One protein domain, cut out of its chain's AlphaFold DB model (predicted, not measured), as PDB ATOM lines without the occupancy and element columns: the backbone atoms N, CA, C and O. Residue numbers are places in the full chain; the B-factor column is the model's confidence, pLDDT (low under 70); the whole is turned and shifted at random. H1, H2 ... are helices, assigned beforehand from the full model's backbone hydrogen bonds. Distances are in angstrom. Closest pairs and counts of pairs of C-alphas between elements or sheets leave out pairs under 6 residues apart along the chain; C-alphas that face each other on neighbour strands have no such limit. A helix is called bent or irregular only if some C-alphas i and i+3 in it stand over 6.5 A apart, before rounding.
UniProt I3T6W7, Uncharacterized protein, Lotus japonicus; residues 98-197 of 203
ATOM      1  N   GLY A  98      30.668-151.059 -31.555       96.62
ATOM      2  CA  GLY A  98      29.214-151.170 -31.704       96.62
ATOM      3  C   GLY A  98      28.601-149.947 -32.395       96.62
ATOM      4  O   GLY A  98      27.733-150.092 -33.259       96.62
ATOM      5  N   ALA A  99      29.098-148.746 -32.084       97.50
ATOM      6  CA  ALA A  99      28.684-147.515 -32.752       97.50
ATOM      7  C   ALA A  99      29.063-147.518 -34.239       97.50
ATOM      8  O   ALA A  99      28.276-147.053 -35.063       97.50
ATOM      9  N   TYR A 100      30.227-148.075 -34.595       96.06
ATOM     10  CA  TYR A 100      30.643-148.245 -35.989       96.06
ATOM     11  C   TYR A 100      29.677-149.142 -36.765       96.06
ATOM     12  O   TYR A 100      29.171-148.746 -37.819       96.06
ATOM     13  N   MET A 101      29.359-150.314 -36.211       96.81
ATOM     14  CA  MET A 101      28.425-151.266 -36.821       96.81
ATOM     15  C   MET A 101      27.025-150.667 -36.991       96.81
ATOM     16  O   MET A 101      26.396-150.831 -38.039       96.81
ATOM     17  N   GLU A 102      26.553-149.913 -35.998       98.00
ATOM     18  CA  GLU A 102      25.293-149.180 -36.103       98.00
ATOM     19  C   GLU A 102      25.359-148.081 -37.178       98.00
ATOM     20  O   GLU A 102      24.417-147.903 -37.949       98.00
ATOM     21  N   GLY A 103      26.493-147.386 -37.299       97.06
ATOM     22  CA  GLY A 103      26.760-146.436 -38.378       97.06
ATOM     23  C   GLY A 103      26.625-147.059 -39.770       97.06
ATOM     24  O   GLY A 103      25.916-146.516 -40.619       97.06
ATOM     25  N   LEU A 104      27.239-148.227 -39.992       95.94
ATOM     26  CA  LEU A 104      27.106-148.987 -41.244       95.94
ATOM     27  C   LEU A 104      25.645-149.363 -41.517       95.94
ATOM     28  O   LEU A 104      25.149-149.173 -42.630       95.94
ATOM     29  N   ARG A 105      24.935-149.865 -40.497       97.94
ATOM     30  CA  ARG A 105      23.520-150.245 -40.609       97.94
ATOM     31  C   ARG A 105      22.651-149.055 -41.021       97.94
ATOM     32  O   ARG A 105      21.825-149.187 -41.923       97.94
ATOM     33  N   LEU A 106      22.863-147.891 -40.408       97.69
ATOM     34  CA  LEU A 106      22.144-146.657 -40.734       97.69
ATOM     35  C   LEU A 106      22.456-146.169 -42.150       97.69
ATOM     36  O   LEU A 106      21.539-145.802 -42.883       97.69
ATOM     37  N   GLY A 107      23.723-146.208 -42.569       96.25
ATOM     38  CA  GLY A 107      24.104-145.873 -43.944       96.25
ATOM     39  C   GLY A 107      23.436-146.800 -44.968       96.25
ATOM     40  O   GLY A 107      22.960-146.353 -46.015       96.25
ATOM     41  N   GLN A 108      23.334-148.090 -44.640       96.50
ATOM     42  CA  GLN A 108      22.727-149.106 -45.490       96.50
ATOM     43  C   GLN A 108      21.219-148.887 -45.630       96.50
ATOM     44  O   GLN A 108      20.670-148.997 -46.731       96.50
ATOM     45  N   GLU A 109      20.553-148.597 -44.514       97.81
ATOM     46  CA  GLU A 109      19.133-148.265 -44.459       97.81
ATOM     47  C   GLU A 109      18.834-146.992 -45.260       97.81
ATOM     48  O   GLU A 109      17.935-146.989 -46.105       97.81
ATOM     49  N   HIS A 110      19.650-145.950 -45.078       96.69
ATOM     50  CA  HIS A 110      19.560-144.702 -45.832       96.69
ATOM     51  C   HIS A 110      19.664-144.929 -47.342       96.69
ATOM     52  O   HIS A 110      18.803-144.482 -48.100       96.69
ATOM     53  N   TYR A 111      20.659-145.699 -47.790       95.12
ATOM     54  CA  TYR A 111      20.803-146.048 -49.203       95.12
ATOM     55  C   TYR A 111      19.577-146.795 -49.749       95.12
ATOM     56  O   TYR A 111      19.091-146.489 -50.839       95.12
ATOM     57  N   MET A 112      19.035-147.758 -48.999       95.75
ATOM     58  CA  MET A 112      17.841-148.494 -49.430       95.75
ATOM     59  C   MET A 112      16.621-147.579 -49.548       95.75
ATOM     60  O   MET A 112      15.862-147.697 -50.512       95.75
ATOM     61  N   ASN A 113      16.455-146.644 -48.612       94.88
ATOM     62  CA  ASN A 113      15.398-145.641 -48.674       94.88
ATOM     63  C   ASN A 113      15.565-144.737 -49.901       94.88
ATOM     64  O   ASN A 113      14.607-144.556 -50.652       94.88
ATOM     65  N   LEU A 114      16.782-144.266 -50.181       93.38
ATOM     66  CA  LEU A 114      17.091-143.486 -51.381       93.38
ATOM     67  C   LEU A 114      16.737-144.248 -52.667       93.38
ATOM     68  O   LEU A 114      16.044-143.716 -53.533       93.38
ATOM     69  N   VAL A 115      17.158-145.510 -52.787       92.44
ATOM     70  CA  VAL A 115      16.867-146.341 -53.967       92.44
ATOM     71  C   VAL A 115      15.365-146.555 -54.145       92.44
ATOM     72  O   VAL A 115      14.879-146.501 -55.278       92.44
ATOM     73  N   ARG A 116      14.610-146.770 -53.058       93.44
ATOM     74  CA  ARG A 116      13.143-146.860 -53.123       93.44
ATOM     75  C   ARG A 116      12.539-145.556 -53.633       93.44
ATOM     76  O   ARG A 116      11.731-145.610 -54.552       93.44
ATOM     77  N   ILE A 117      12.969-144.405 -53.116       92.50
ATOM     78  CA  ILE A 117      12.472-143.098 -53.567       92.50
ATOM     79  C   ILE A 117      12.785-142.880 -55.056       92.50
ATOM     80  O   ILE A 117      11.913-142.466 -55.808       92.50
ATOM     81  N   ILE A 118      13.990-143.212 -55.524       91.31
ATOM     82  CA  ILE A 118      14.360-143.044 -56.939       91.31
ATOM     83  C   ILE A 118      13.522-143.961 -57.848       91.31
ATOM     84  O   ILE A 118      13.006-143.534 -58.886       91.31
ATOM     85  N   LYS A 119      13.375-145.237 -57.471       90.38
ATOM     86  CA  LYS A 119      12.732-146.255 -58.319       90.38
ATOM     87  C   LYS A 119      11.200-146.291 -58.217       90.38
ATOM     88  O   LYS A 119      10.562-146.721 -59.174       90.38
ATOM     89  N   TRP A 120      10.618-145.842 -57.109       91.56
ATOM     90  CA  TRP A 120       9.190-146.015 -56.792       91.56
ATOM     91  C   TRP A 120       8.541-144.717 -56.300       91.56
ATOM     92  O   TRP A 120       7.345-144.699 -56.048       91.56
ATOM     93  N   GLY A 121       9.311-143.642 -56.116       87.62
ATOM     94  CA  GLY A 121       8.777-142.364 -55.667       87.62
ATOM     95  C   GLY A 121       7.946-141.688 -56.750       87.62
ATOM     96  O   GLY A 121       8.373-141.577 -57.896       87.62
ATOM     97  N   GLU A 122       6.783-141.186 -56.345       86.94
ATOM     98  CA  GLU A 122       5.822-140.476 -57.201       86.94
ATOM     99  C   GLU A 122       5.892-138.950 -57.003       86.94
ATOM    100  O   GLU A 122       4.983-138.210 -57.369       86.94
ATOM    101  N   SER A 123       6.970-138.460 -56.376       84.38
ATOM    102  CA  SER A 123       7.178-137.024 -56.184       84.38
ATOM    103  C   SER A 123       7.250-136.312 -57.541       84.38
ATOM    104  O   SER A 123       7.996-136.780 -58.403       84.38
ATOM    105  N   PRO A 124       6.603-135.142 -57.710       83.81
ATOM    106  CA  PRO A 124       6.702-134.348 -58.937       83.81
ATOM    107  C   PRO A 124       8.135-133.965 -59.342       83.81
ATOM    108  O   PRO A 124       8.378-133.657 -60.502       83.81
ATOM    109  N   ILE A 125       9.084-133.965 -58.394       80.94
ATOM    110  CA  ILE A 125      10.503-133.657 -58.639       80.94
ATOM    111  C   ILE A 125      11.218-134.812 -59.371       80.94
ATOM    112  O   ILE A 125      12.280-134.584 -59.937       80.94
ATOM    113  N   CYS A 126      10.650-136.029 -59.369       84.25
ATOM    114  CA  CYS A 126      11.173-137.230 -60.033       84.25
ATOM    115  C   CYS A 126      12.698-137.386 -59.896       84.25
ATOM    116  O   CYS A 126      13.443-137.159 -60.844       84.25
ATOM    117  N   LEU A 127      13.193-137.833 -58.732       87.75
ATOM    118  CA  LEU A 127      14.645-137.903 -58.456       87.75
ATOM    119  C   LEU A 127      15.467-138.701 -59.487       87.75
ATOM    120  O   LEU A 127      16.677-138.514 -59.578       87.75
ATOM    121  N   ARG A 128      14.832-139.594 -60.254       88.56
ATOM    122  CA  ARG A 128      15.470-140.340 -61.350       88.56
ATOM    123  C   ARG A 128      15.864-139.473 -62.550       88.56
ATOM    124  O   ARG A 128      16.764-139.865 -63.280       88.56
ATOM    125  N   ASP A 129      15.189-138.342 -62.743       90.88
ATOM    126  CA  ASP A 129      15.403-137.433 -63.872       90.88
ATOM    127  C   ASP A 129      16.478-136.383 -63.548       90.88
ATOM    128  O   ASP A 129      16.932-135.644 -64.424       90.88
ATOM    129  N   LEU A 130      16.911-136.315 -62.285       91.31
ATOM    130  CA  LEU A 130      17.963-135.409 -61.857       91.31
ATOM    131  C   LEU A 130      19.346-135.912 -62.302       91.31
ATOM    132  O   LEU A 130      19.635-137.108 -62.225       91.31
ATOM    133  N   PRO A 131      20.256-134.996 -62.685       92.12
ATOM    134  CA  PRO A 131      21.669-135.309 -62.843       92.12
ATOM    135  C   PRO A 131      22.241-136.022 -61.614       92.12
ATOM    136  O   PRO A 131      22.009-135.597 -60.481       92.12
ATOM    137  N   ALA A 132      23.058-137.053 -61.840       90.44
ATOM    138  CA  ALA A 132      23.612-137.885 -60.770       90.44
ATOM    139  C   ALA A 132      24.254-137.091 -59.608       90.44
ATOM    140  O   ALA A 132      23.934-137.405 -58.461       90.44
ATOM    141  N   PRO A 133      25.056-136.024 -59.832       91.81
ATOM    142  CA  PRO A 133      25.618-135.236 -58.729       91.81
ATOM    143  C   PRO A 133      24.564-134.570 -57.830       91.81
ATOM    144  O   PRO A 133      24.784-134.420 -56.631       91.81
ATOM    145  N   LEU A 134      23.401-134.190 -58.372       92.12
ATOM    146  CA  LEU A 134      22.307-133.628 -57.571       92.12
ATOM    147  C   LEU A 134      21.626-134.704 -56.727       92.12
ATOM    148  O   LEU A 134      21.327-134.463 -55.561       92.12
ATOM    149  N   THR A 135      21.441-135.903 -57.276       92.62
ATOM    150  CA  THR A 135      20.913-137.047 -56.520       92.62
ATOM    151  C   THR A 135      21.856-137.441 -55.382       92.62
ATOM    152  O   THR A 135      21.400-137.673 -54.262       92.62
ATOM    153  N   VAL A 136      23.172-137.436 -55.624       92.88
ATOM    154  CA  VAL A 136      24.192-137.641 -54.581       92.88
ATOM    155  C   VAL A 136      24.137-136.536 -53.528       92.88
ATOM    156  O   VAL A 136      24.179-136.834 -52.337       92.88
ATOM    157  N   ALA A 137      23.994-135.273 -53.934       94.38
ATOM    158  CA  ALA A 137      23.872-134.164 -52.996       94.38
ATOM    159  C   ALA A 137      22.634-134.293 -52.101       94.38
ATOM    160  O   ALA A 137      22.741-134.148 -50.887       94.38
ATOM    161  N   ILE A 138      21.473-134.628 -52.664       92.62
ATOM    162  CA  ILE A 138      20.254-134.886 -51.882       92.62
ATOM    163  C   ILE A 138      20.491-136.013 -50.870       92.62
ATOM    164  O   ILE A 138      20.064-135.912 -49.722       92.62
ATOM    165  N   ALA A 139      21.191-137.067 -51.287       93.88
ATOM    166  CA  ALA A 139      21.456-138.222 -50.445       93.88
ATOM    167  C   ALA A 139      22.458-137.939 -49.318       93.88
ATOM    168  O   ALA A 139      22.232-138.365 -48.190       93.88
ATOM    169  N   TYR A 140      23.569-137.262 -49.603       95.75
ATOM    170  CA  TYR A 140      24.740-137.291 -48.723       95.75
ATOM    171  C   TYR A 140      25.277-135.915 -48.321       95.75
ATOM    172  O   TYR A 140      26.175-135.845 -47.484       95.75
ATOM    173  N   LEU A 141      24.713-134.808 -48.818       94.81
ATOM    174  CA  LEU A 141      25.079-133.472 -48.334       94.81
ATOM    175  C   LEU A 141      24.834-133.284 -46.822       94.81
ATOM    176  O   LEU A 141      25.665-132.634 -46.186       94.81
ATOM    177  N   PRO A 142      23.758-133.827 -46.208       94.81
ATOM    178  CA  PRO A 142      23.592-133.761 -44.754       94.81
ATOM    179  C   PRO A 142      24.734-134.460 -44.006       94.81
ATOM    180  O   PRO A 142      25.354-133.842 -43.144       94.81
ATOM    181  N   LEU A 143      25.077-135.688 -44.413       94.88
ATOM    182  CA  LEU A 143      26.193-136.453 -43.848       94.88
ATOM    183  C   LEU A 143      27.518-135.691 -43.989       94.88
ATOM    184  O   LEU A 143      28.260-135.546 -43.022       94.88
ATOM    185  N   TYR A 144      27.787-135.136 -45.174       93.81
ATOM    186  CA  TYR A 144      28.958-134.297 -45.421       93.81
ATOM    187  C   TYR A 144      29.037-133.114 -44.445       93.81
ATOM    188  O   TYR A 144      30.070-132.894 -43.815       93.81
ATOM    189  N   ARG A 145      27.939-132.369 -44.279       93.88
ATOM    190  CA  ARG A 145      27.884-131.210 -43.375       93.88
ATOM    191  C   ARG A 145      28.102-131.601 -41.920       93.88
ATOM    192  O   ARG A 145      28.753-130.851 -41.198       93.88
ATOM    193  N   GLU A 146      27.589-132.751 -41.492       93.31
ATOM    194  CA  GLU A 146      27.859-133.281 -40.155       93.31
ATOM    195  C   GLU A 146      29.343-133.598 -39.962       93.31
ATOM    196  O   GLU A 146      29.902-133.245 -38.927       93.31
ATOM    197  N   CYS A 147      30.009-134.161 -40.973       91.88
ATOM    198  CA  CYS A 147      31.449-134.427 -40.929       91.88
ATOM    199  C   CYS A 147      32.273-133.136 -40.884       91.88
ATOM    200  O   CYS A 147      33.162-132.997 -40.048       91.88
ATOM    201  N   VAL A 148      31.943-132.152 -41.726       90.44
ATOM    202  CA  VAL A 148      32.599-130.833 -41.707       90.44
ATOM    203  C   VAL A 148      32.398-130.139 -40.360       90.44
ATOM    204  O   VAL A 148      33.332-129.538 -39.836       90.44
ATOM    205  N   LYS A 149      31.196-130.238 -39.781       90.50
ATOM    206  CA  LYS A 149      30.883-129.666 -38.468       90.50
ATOM    207  C   LYS A 149      31.623-130.377 -37.337       90.50
ATOM    208  O   LYS A 149      32.072-129.702 -36.417       90.50
ATOM    209  N   ALA A 150      31.715-131.706 -37.382       87.94
ATOM    210  CA  ALA A 150      32.441-132.488 -36.388       87.94
ATOM    211  C   ALA A 150      33.927-132.106 -36.364       87.94
ATOM    212  O   ALA A 150      34.501-131.989 -35.286       87.94
ATOM    213  N   GLY A 151      34.516-131.844 -37.537       82.75
ATOM    214  CA  GLY A 151      35.914-131.442 -37.652       82.75
ATOM    215  C   GLY A 151      36.876-132.484 -37.069       82.75
ATOM    216  O   GLY A 151      36.526-133.650 -36.900       82.75
ATOM    217  N   GLY A 152      38.101-132.054 -36.765       82.44
ATOM    218  CA  GLY A 152      39.123-132.914 -36.166       82.44
ATOM    219  C   GLY A 152      39.810-133.873 -37.144       82.44
ATOM    220  O   GLY A 152      39.614-133.823 -38.361       82.44
ATOM    221  N   CYS A 153      40.680-134.715 -36.589       86.88
ATOM    222  CA  CYS A 153      41.377-135.787 -37.296       86.88
ATOM    223  C   CYS A 153      40.483-137.031 -37.435       86.88
ATOM    224  O   CYS A 153      40.429-137.655 -38.499       86.88
ATOM    225  N   LEU A 154      39.746-137.358 -36.367       92.69
ATOM    226  CA  LEU A 154      38.875-138.527 -36.270       92.69
ATOM    227  C   LEU A 154      37.407-138.133 -36.175       92.69
ATOM    228  O   LEU A 154      37.040-137.146 -35.542       92.69
ATOM    229  N   PHE A 155      36.553-138.984 -36.736       94.25
ATOM    230  CA  PHE A 155      35.111-138.920 -36.519       94.25
ATOM    231  C   PHE A 155      34.681-139.911 -35.449       94.25
ATOM    232  O   PHE A 155      35.359-140.910 -35.205       94.25
ATOM    233  N   SER A 156      33.507-139.677 -34.863       95.12
ATOM    234  CA  SER A 156      32.847-140.714 -34.077       95.12
ATOM    235  C   SER A 156      32.702-141.980 -34.932       95.12
ATOM    236  O   SER A 156      32.460-141.901 -36.141       95.12
ATOM    237  N   GLN A 157      32.856-143.153 -34.319       95.25
ATOM    238  CA  GLN A 157      32.737-144.438 -35.011       95.25
ATOM    239  C   GLN A 157      31.397-144.561 -35.751       95.25
ATOM    240  O   GLN A 157      31.357-145.031 -36.886       95.25
ATOM    241  N   ARG A 158      30.308-144.038 -35.174       95.44
ATOM    242  CA  ARG A 158      28.996-143.999 -35.838       95.44
ATOM    243  C   ARG A 158      29.002-143.202 -37.142       95.44
ATOM    244  O   ARG A 158      28.510-143.690 -38.159       95.44
ATOM    245  N   LEU A 159      29.558-141.990 -37.126       94.88
ATOM    246  CA  LEU A 159      29.634-141.137 -38.314       94.88
ATOM    247  C   LEU A 159      30.579-141.739 -39.362       94.88
ATOM    248  O   LEU A 159      30.278-141.759 -40.554       94.88
ATOM    249  N   ARG A 160      31.691-142.312 -38.897       93.81
ATOM    250  CA  ARG A 160      32.648-143.046 -39.721       93.81
ATOM    251  C   ARG A 160      32.004-144.236 -40.437       93.81
ATOM    252  O   ARG A 160      32.210-144.385 -41.636       93.81
ATOM    253  N   GLY A 161      31.188-145.037 -39.750       94.31
ATOM    254  CA  GLY A 161      30.448-146.145 -40.363       94.31
ATOM    255  C   GLY A 161      29.507-145.670 -41.475       94.31
ATOM    256  O   GLY A 161      29.499-146.231 -42.568       94.31
ATOM    257  N   GLN A 162      28.774-144.575 -41.252       95.19
ATOM    258  CA  GLN A 162      27.920-143.992 -42.293       95.19
ATOM    259  C   GLN A 162      28.724-143.498 -43.503       95.19
ATOM    260  O   GLN A 162      28.299-143.705 -44.639       95.19
ATOM    261  N   LEU A 163      29.887-142.877 -43.276       93.06
ATOM    262  CA  LEU A 163      30.792-142.432 -44.339       93.06
ATOM    263  C   LEU A 163      31.350-143.594 -45.160       93.06
ATOM    264  O   LEU A 163      31.332-143.520 -46.385       93.06
ATOM    265  N   VAL A 164      31.820-144.662 -44.508       92.44
ATOM    266  CA  VAL A 164      32.310-145.870 -45.195       92.44
ATOM    267  C   VAL A 164      31.211-146.453 -46.074       92.44
ATOM    268  O   VAL A 164      31.446-146.762 -47.242       92.44
ATOM    269  N   GLU A 165      29.990-146.546 -45.546       93.50
ATOM    270  CA  GLU A 165      28.865-147.056 -46.315       93.50
ATOM    271  C   GLU A 165      28.498-146.137 -47.482       93.50
ATOM    272  O   GLU A 165      28.328-146.617 -48.600       93.50
ATOM    273  N   ALA A 166      28.425-144.822 -47.269       93.38
ATOM    274  CA  ALA A 166      28.191-143.862 -48.345       93.38
ATOM    275  C   ALA A 166      29.262-143.978 -49.439       93.38
ATOM    276  O   ALA A 166      28.939-144.034 -50.625       93.38
ATOM    277  N   ALA A 167      30.529-144.091 -49.046       91.00
ATOM    278  CA  ALA A 167      31.638-144.189 -49.975       91.00
ATOM    279  C   ALA A 167      31.587-145.492 -50.796       91.00
ATOM    280  O   ALA A 167      31.726-145.450 -52.019       91.00
ATOM    281  N   ARG A 168      31.257-146.621 -50.152       90.25
ATOM    282  CA  ARG A 168      31.013-147.922 -50.805       90.25
ATOM    283  C   ARG A 168      29.872-147.875 -51.825       90.25
ATOM    284  O   ARG A 168      29.868-148.632 -52.790       90.25
ATOM    285  N   ARG A 169      28.863-147.025 -51.610       91.00
ATOM    286  CA  ARG A 169      27.727-146.861 -52.537       91.00
ATOM    287  C   ARG A 169      28.029-145.955 -53.718       91.00
ATOM    288  O   ARG A 169      27.372-146.088 -54.748       91.00
ATOM    289  N   LEU A 170      28.982-145.044 -53.560       89.12
ATOM    290  CA  LEU A 170      29.361-144.079 -54.585       89.12
ATOM    291  C   LEU A 170      30.512-144.570 -55.476       89.12
ATOM    292  O   LEU A 170      30.651-144.069 -56.587       89.12
ATOM    293  N   GLY A 171      31.299-145.567 -55.054       82.38
ATOM    294  CA  GLY A 171      32.309-146.181 -55.919       82.38
ATOM    295  C   GLY A 171      32.818-147.543 -55.446       82.38
ATOM    296  O   GLY A 171      32.556-147.970 -54.328       82.38
ATOM    297  N   ASP A 172      33.611-148.196 -56.297       64.06
ATOM    298  CA  ASP A 172      34.143-149.555 -56.078       64.06
ATOM    299  C   ASP A 172      35.391-149.604 -55.173       64.06
ATOM    300  O   ASP A 172      36.112-150.604 -55.136       64.06
ATOM    301  N   ARG A 173      35.705-148.518 -54.452       67.12
ATOM    302  CA  ARG A 173      36.863-148.501 -53.551       67.12
ATOM    303  C   ARG A 173      36.535-149.238 -52.259       67.12
ATOM    304  O   ARG A 173      35.606-148.878 -51.541       67.12
ATOM    305  N   VAL A 174      37.356-150.235 -51.942       62.59
ATOM    306  CA  VAL A 174      37.405-150.829 -50.607       62.59
ATOM    307  C   VAL A 174      38.205-149.882 -49.723       62.59
ATOM    308  O   VAL A 174      39.394-149.667 -49.952       62.59
ATOM    309  N   PHE A 175      37.535-149.279 -48.750       66.00
ATOM    310  CA  PHE A 175      38.189-148.528 -47.689       66.00
ATOM    311  C   PHE A 175      38.614-149.514 -46.605       66.00
ATOM    312  O   PHE A 175      37.824-150.371 -46.211       66.00
ATOM    313  N   ASP A 176      39.864-149.414 -46.162       61.19
ATOM    314  CA  ASP A 176      40.373-150.211 -45.051       61.19
ATOM    315  C   ASP A 176      39.615-149.878 -43.754       61.19
ATOM    316  O   ASP A 176      39.116-148.757 -43.574       61.19
ATOM    317  N   GLU A 177      39.574-150.833 -42.827       55.72
ATOM    318  CA  GLU A 177      38.922-150.729 -41.520       55.72
ATOM    319  C   GLU A 177      39.495-149.608 -40.648       55.72
ATOM    320  O   GLU A 177      38.834-149.205 -39.690       55.72
ATOM    321  N   VAL A 178      40.659-149.037 -40.999       60.16
ATOM    322  CA  VAL A 178      41.314-147.886 -40.338       60.16
ATOM    323  C   VAL A 178      41.511-146.697 -41.300       60.16
ATOM    324  O   VAL A 178      42.365-145.842 -41.096       60.16
ATOM    325  N   THR A 179      40.698-146.581 -42.356       65.12
ATOM    326  CA  THR A 179      40.742-145.387 -43.224       65.12
ATOM    327  C   THR A 179      40.510-144.116 -42.399       65.12
ATOM    328  O   THR A 179      39.542-144.045 -41.624       65.12
ATOM    329  N   HIS A 180      41.376-143.115 -42.593       68.00
ATOM    330  CA  HIS A 180      41.266-141.800 -41.969       68.00
ATOM    331  C   HIS A 180      39.954-141.134 -42.390       68.00
ATOM    332  O   HIS A 180      39.658-141.014 -43.581       68.00
ATOM    333  N   GLY A 181      39.173-140.648 -41.421       75.81
ATOM    334  CA  GLY A 181      37.873-140.018 -41.684       75.81
ATOM    335  C   GLY A 181      37.945-138.922 -42.753       75.81
ATOM    336  O   GLY A 181      37.077-138.829 -43.620       75.81
ATOM    337  N   ARG A 182      39.032-138.144 -42.757       80.81
ATOM    338  CA  ARG A 182      39.269-137.078 -43.736       80.81
ATOM    339  C   ARG A 182      39.292-137.568 -45.186       80.81
ATOM    340  O   ARG A 182      38.776-136.878 -46.060       80.81
ATOM    341  N   GLU A 183      39.850-138.745 -45.450       84.94
ATOM    342  CA  GLU A 183      39.903-139.314 -46.802       84.94
ATOM    343  C   GLU A 183      38.505-139.689 -47.305       84.94
ATOM    344  O   GLU A 183      38.177-139.436 -48.465       84.94
ATOM    345  N   LEU A 184      37.652-140.215 -46.420       85.06
ATOM    346  CA  LEU A 184      36.255-140.530 -46.734       85.06
ATOM    347  C   LEU A 184      35.444-139.267 -47.050       85.06
ATOM    348  O   LEU A 184      34.618-139.273 -47.962       85.06
ATOM    349  N   VAL A 185      35.701-138.170 -46.333       89.00
ATOM    350  CA  VAL A 185      35.045-136.883 -46.602       89.00
ATOM    351  C   VAL A 185      35.477-136.321 -47.950       89.00
ATOM    352  O   VAL A 185      34.613-135.963 -48.741       89.00
ATOM    353  N   VAL A 186      36.776-136.319 -48.259       89.25
ATOM    354  CA  VAL A 186      37.278-135.870 -49.573       89.25
ATOM    355  C   VAL A 186      36.718-136.740 -50.700       89.25
ATOM    356  O   VAL A 186      36.349-136.241 -51.763       89.25
ATOM    357  N   PHE A 187      36.604-138.052 -50.481       89.38
ATOM    358  CA  PHE A 187      35.957-138.941 -51.441       89.38
ATOM    359  C   PHE A 187      34.498-138.539 -51.698       89.38
ATOM    360  O   PHE A 187      34.067-138.498 -52.853       89.38
ATOM    361  N   LEU A 188      33.751-138.207 -50.643       89.75
ATOM    362  CA  LEU A 188      32.378-137.734 -50.765       89.75
ATOM    363  C   LEU A 188      32.300-136.368 -51.469       89.75
ATOM    364  O   LEU A 188      31.463-136.195 -52.352       89.75
ATOM    365  N   GLU A 189      33.198-135.430 -51.146       91.62
ATOM    366  CA  GLU A 189      33.297-134.108 -51.786       91.62
ATOM    367  C   GLU A 189      33.443-134.206 -53.306       91.62
ATOM    368  O   GLU A 189      32.763-133.481 -54.026       91.62
ATOM    369  N   ASN A 190      34.240-135.156 -53.805       91.12
ATOM    370  CA  ASN A 190      34.445-135.354 -55.246       91.12
ATOM    371  C   ASN A 190      33.166-135.726 -56.018       91.12
ATOM    372  O   ASN A 190      33.133-135.607 -57.242       91.12
ATOM    373  N   HIS A 191      32.121-136.186 -55.326       91.00
ATOM    374  CA  HIS A 191      30.828-136.517 -55.927       91.00
ATOM    375  C   HIS A 191      29.776-135.417 -55.724       91.00
ATOM    376  O   HIS A 191      28.687-135.491 -56.302       91.00
ATOM    377  N   LEU A 192      30.079-134.401 -54.910       91.81
ATOM    378  CA  LEU A 192      29.178-133.292 -54.630       91.81
ATOM    379  C   LEU A 192      29.396-132.144 -55.632       91.81
ATOM    380  O   LEU A 192      30.526-131.836 -56.008       91.81
ATOM    381  N   PRO A 193      28.328-131.455 -56.065       91.19
ATOM    382  CA  PRO A 193      28.459-130.258 -56.884       91.19
ATOM    383  C   PRO A 193      29.271-129.154 -56.185       91.19
ATOM    384  O   PRO A 193      28.925-128.730 -55.082       91.19
ATOM    385  N   ASN A 194      30.284-128.607 -56.866       87.81
ATOM    386  CA  ASN A 194      31.197-127.589 -56.315       87.81
ATOM    387  C   ASN A 194      30.491-126.366 -55.701       87.81
ATOM    388  O   ASN A 194      30.946-125.826 -54.694       87.81
ATOM    389  N   PHE A 195      29.362-125.932 -56.272       88.00
ATOM    390  CA  PHE A 195      28.598-124.783 -55.766       88.00
ATOM    391  C   PHE A 195      27.931-125.038 -54.400       88.00
ATOM    392  O   PHE A 195      27.495-124.094 -53.749       88.00
ATOM    393  N   LEU A 196      27.835-126.300 -53.965       86.69
ATOM    394  CA  LEU A 196      27.352-126.674 -52.631       86.69
ATOM    395  C   LEU A 196      28.481-126.747 -51.596       86.69
ATOM    396  O   LEU A 196      28.199-126.678 -50.400       86.69
ATOM    397  N   LEU A 197      29.730-126.885 -52.050       83.50
ATOM    398  CA  LEU A 197      30.928-126.953 -51.206       83.50
ATOM    399  C   LEU A 197      31.498-125.559 -50.918       83.50
ATOM    400  O   LEU A 197      32.026-125.298 -49.839       83.50
TER     401      LEU A 197
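Overview. This is residues 98 to 197 of the 203 residues of an uncharacterized protein of Lotus japonicus (UniProt I3T6W7). Long H1 lies along one side of H3 at a crossing angle; H4 packs on H3's other side, with arm H2b of bent H2 against H4, and short H5 farthest from H1. The 100 printed residues include five named helices, H1 to H5 in order, and no named strand: all helix. The whole is compact, radius of gyration of the C-alphas 13.6 A, spanning 40 by 30 by 24 A.

Along the chain. H1, residues 98 to 120, runs 32.5 A from C-alpha 98 at (29.214, -151.170, -31.704). H2, residues 132 to 150, assigned as one helix by its hydrogen bonds, is bent: C-alphas 139 and 142 are 7.5 A apart. Its arms are H2a, 132 to 139, and H2b, 142 to 150. H3 spans 157 to 170, 19.9 A; H4 181 to 189; H5 194 to 197, ending at C-alpha 197 (30.928, -126.953, -51.206).

Arrangement. H3, the hub, touches H1, closest C-alphas Gly 103 and Arg 158, 4.2 A. H3 touches H4, closest C-alphas Leu 163 and Leu 184, 6.3 A. Every O i to N i+4 pair is within hydrogen-bond range in H1, H2a, H2b, H3 and H4.

Size, cuts and confidence. The printed part has no cut. The link H1 to H2 is long, 11 residues. Residues 172 to 180 have pLDDT under 70.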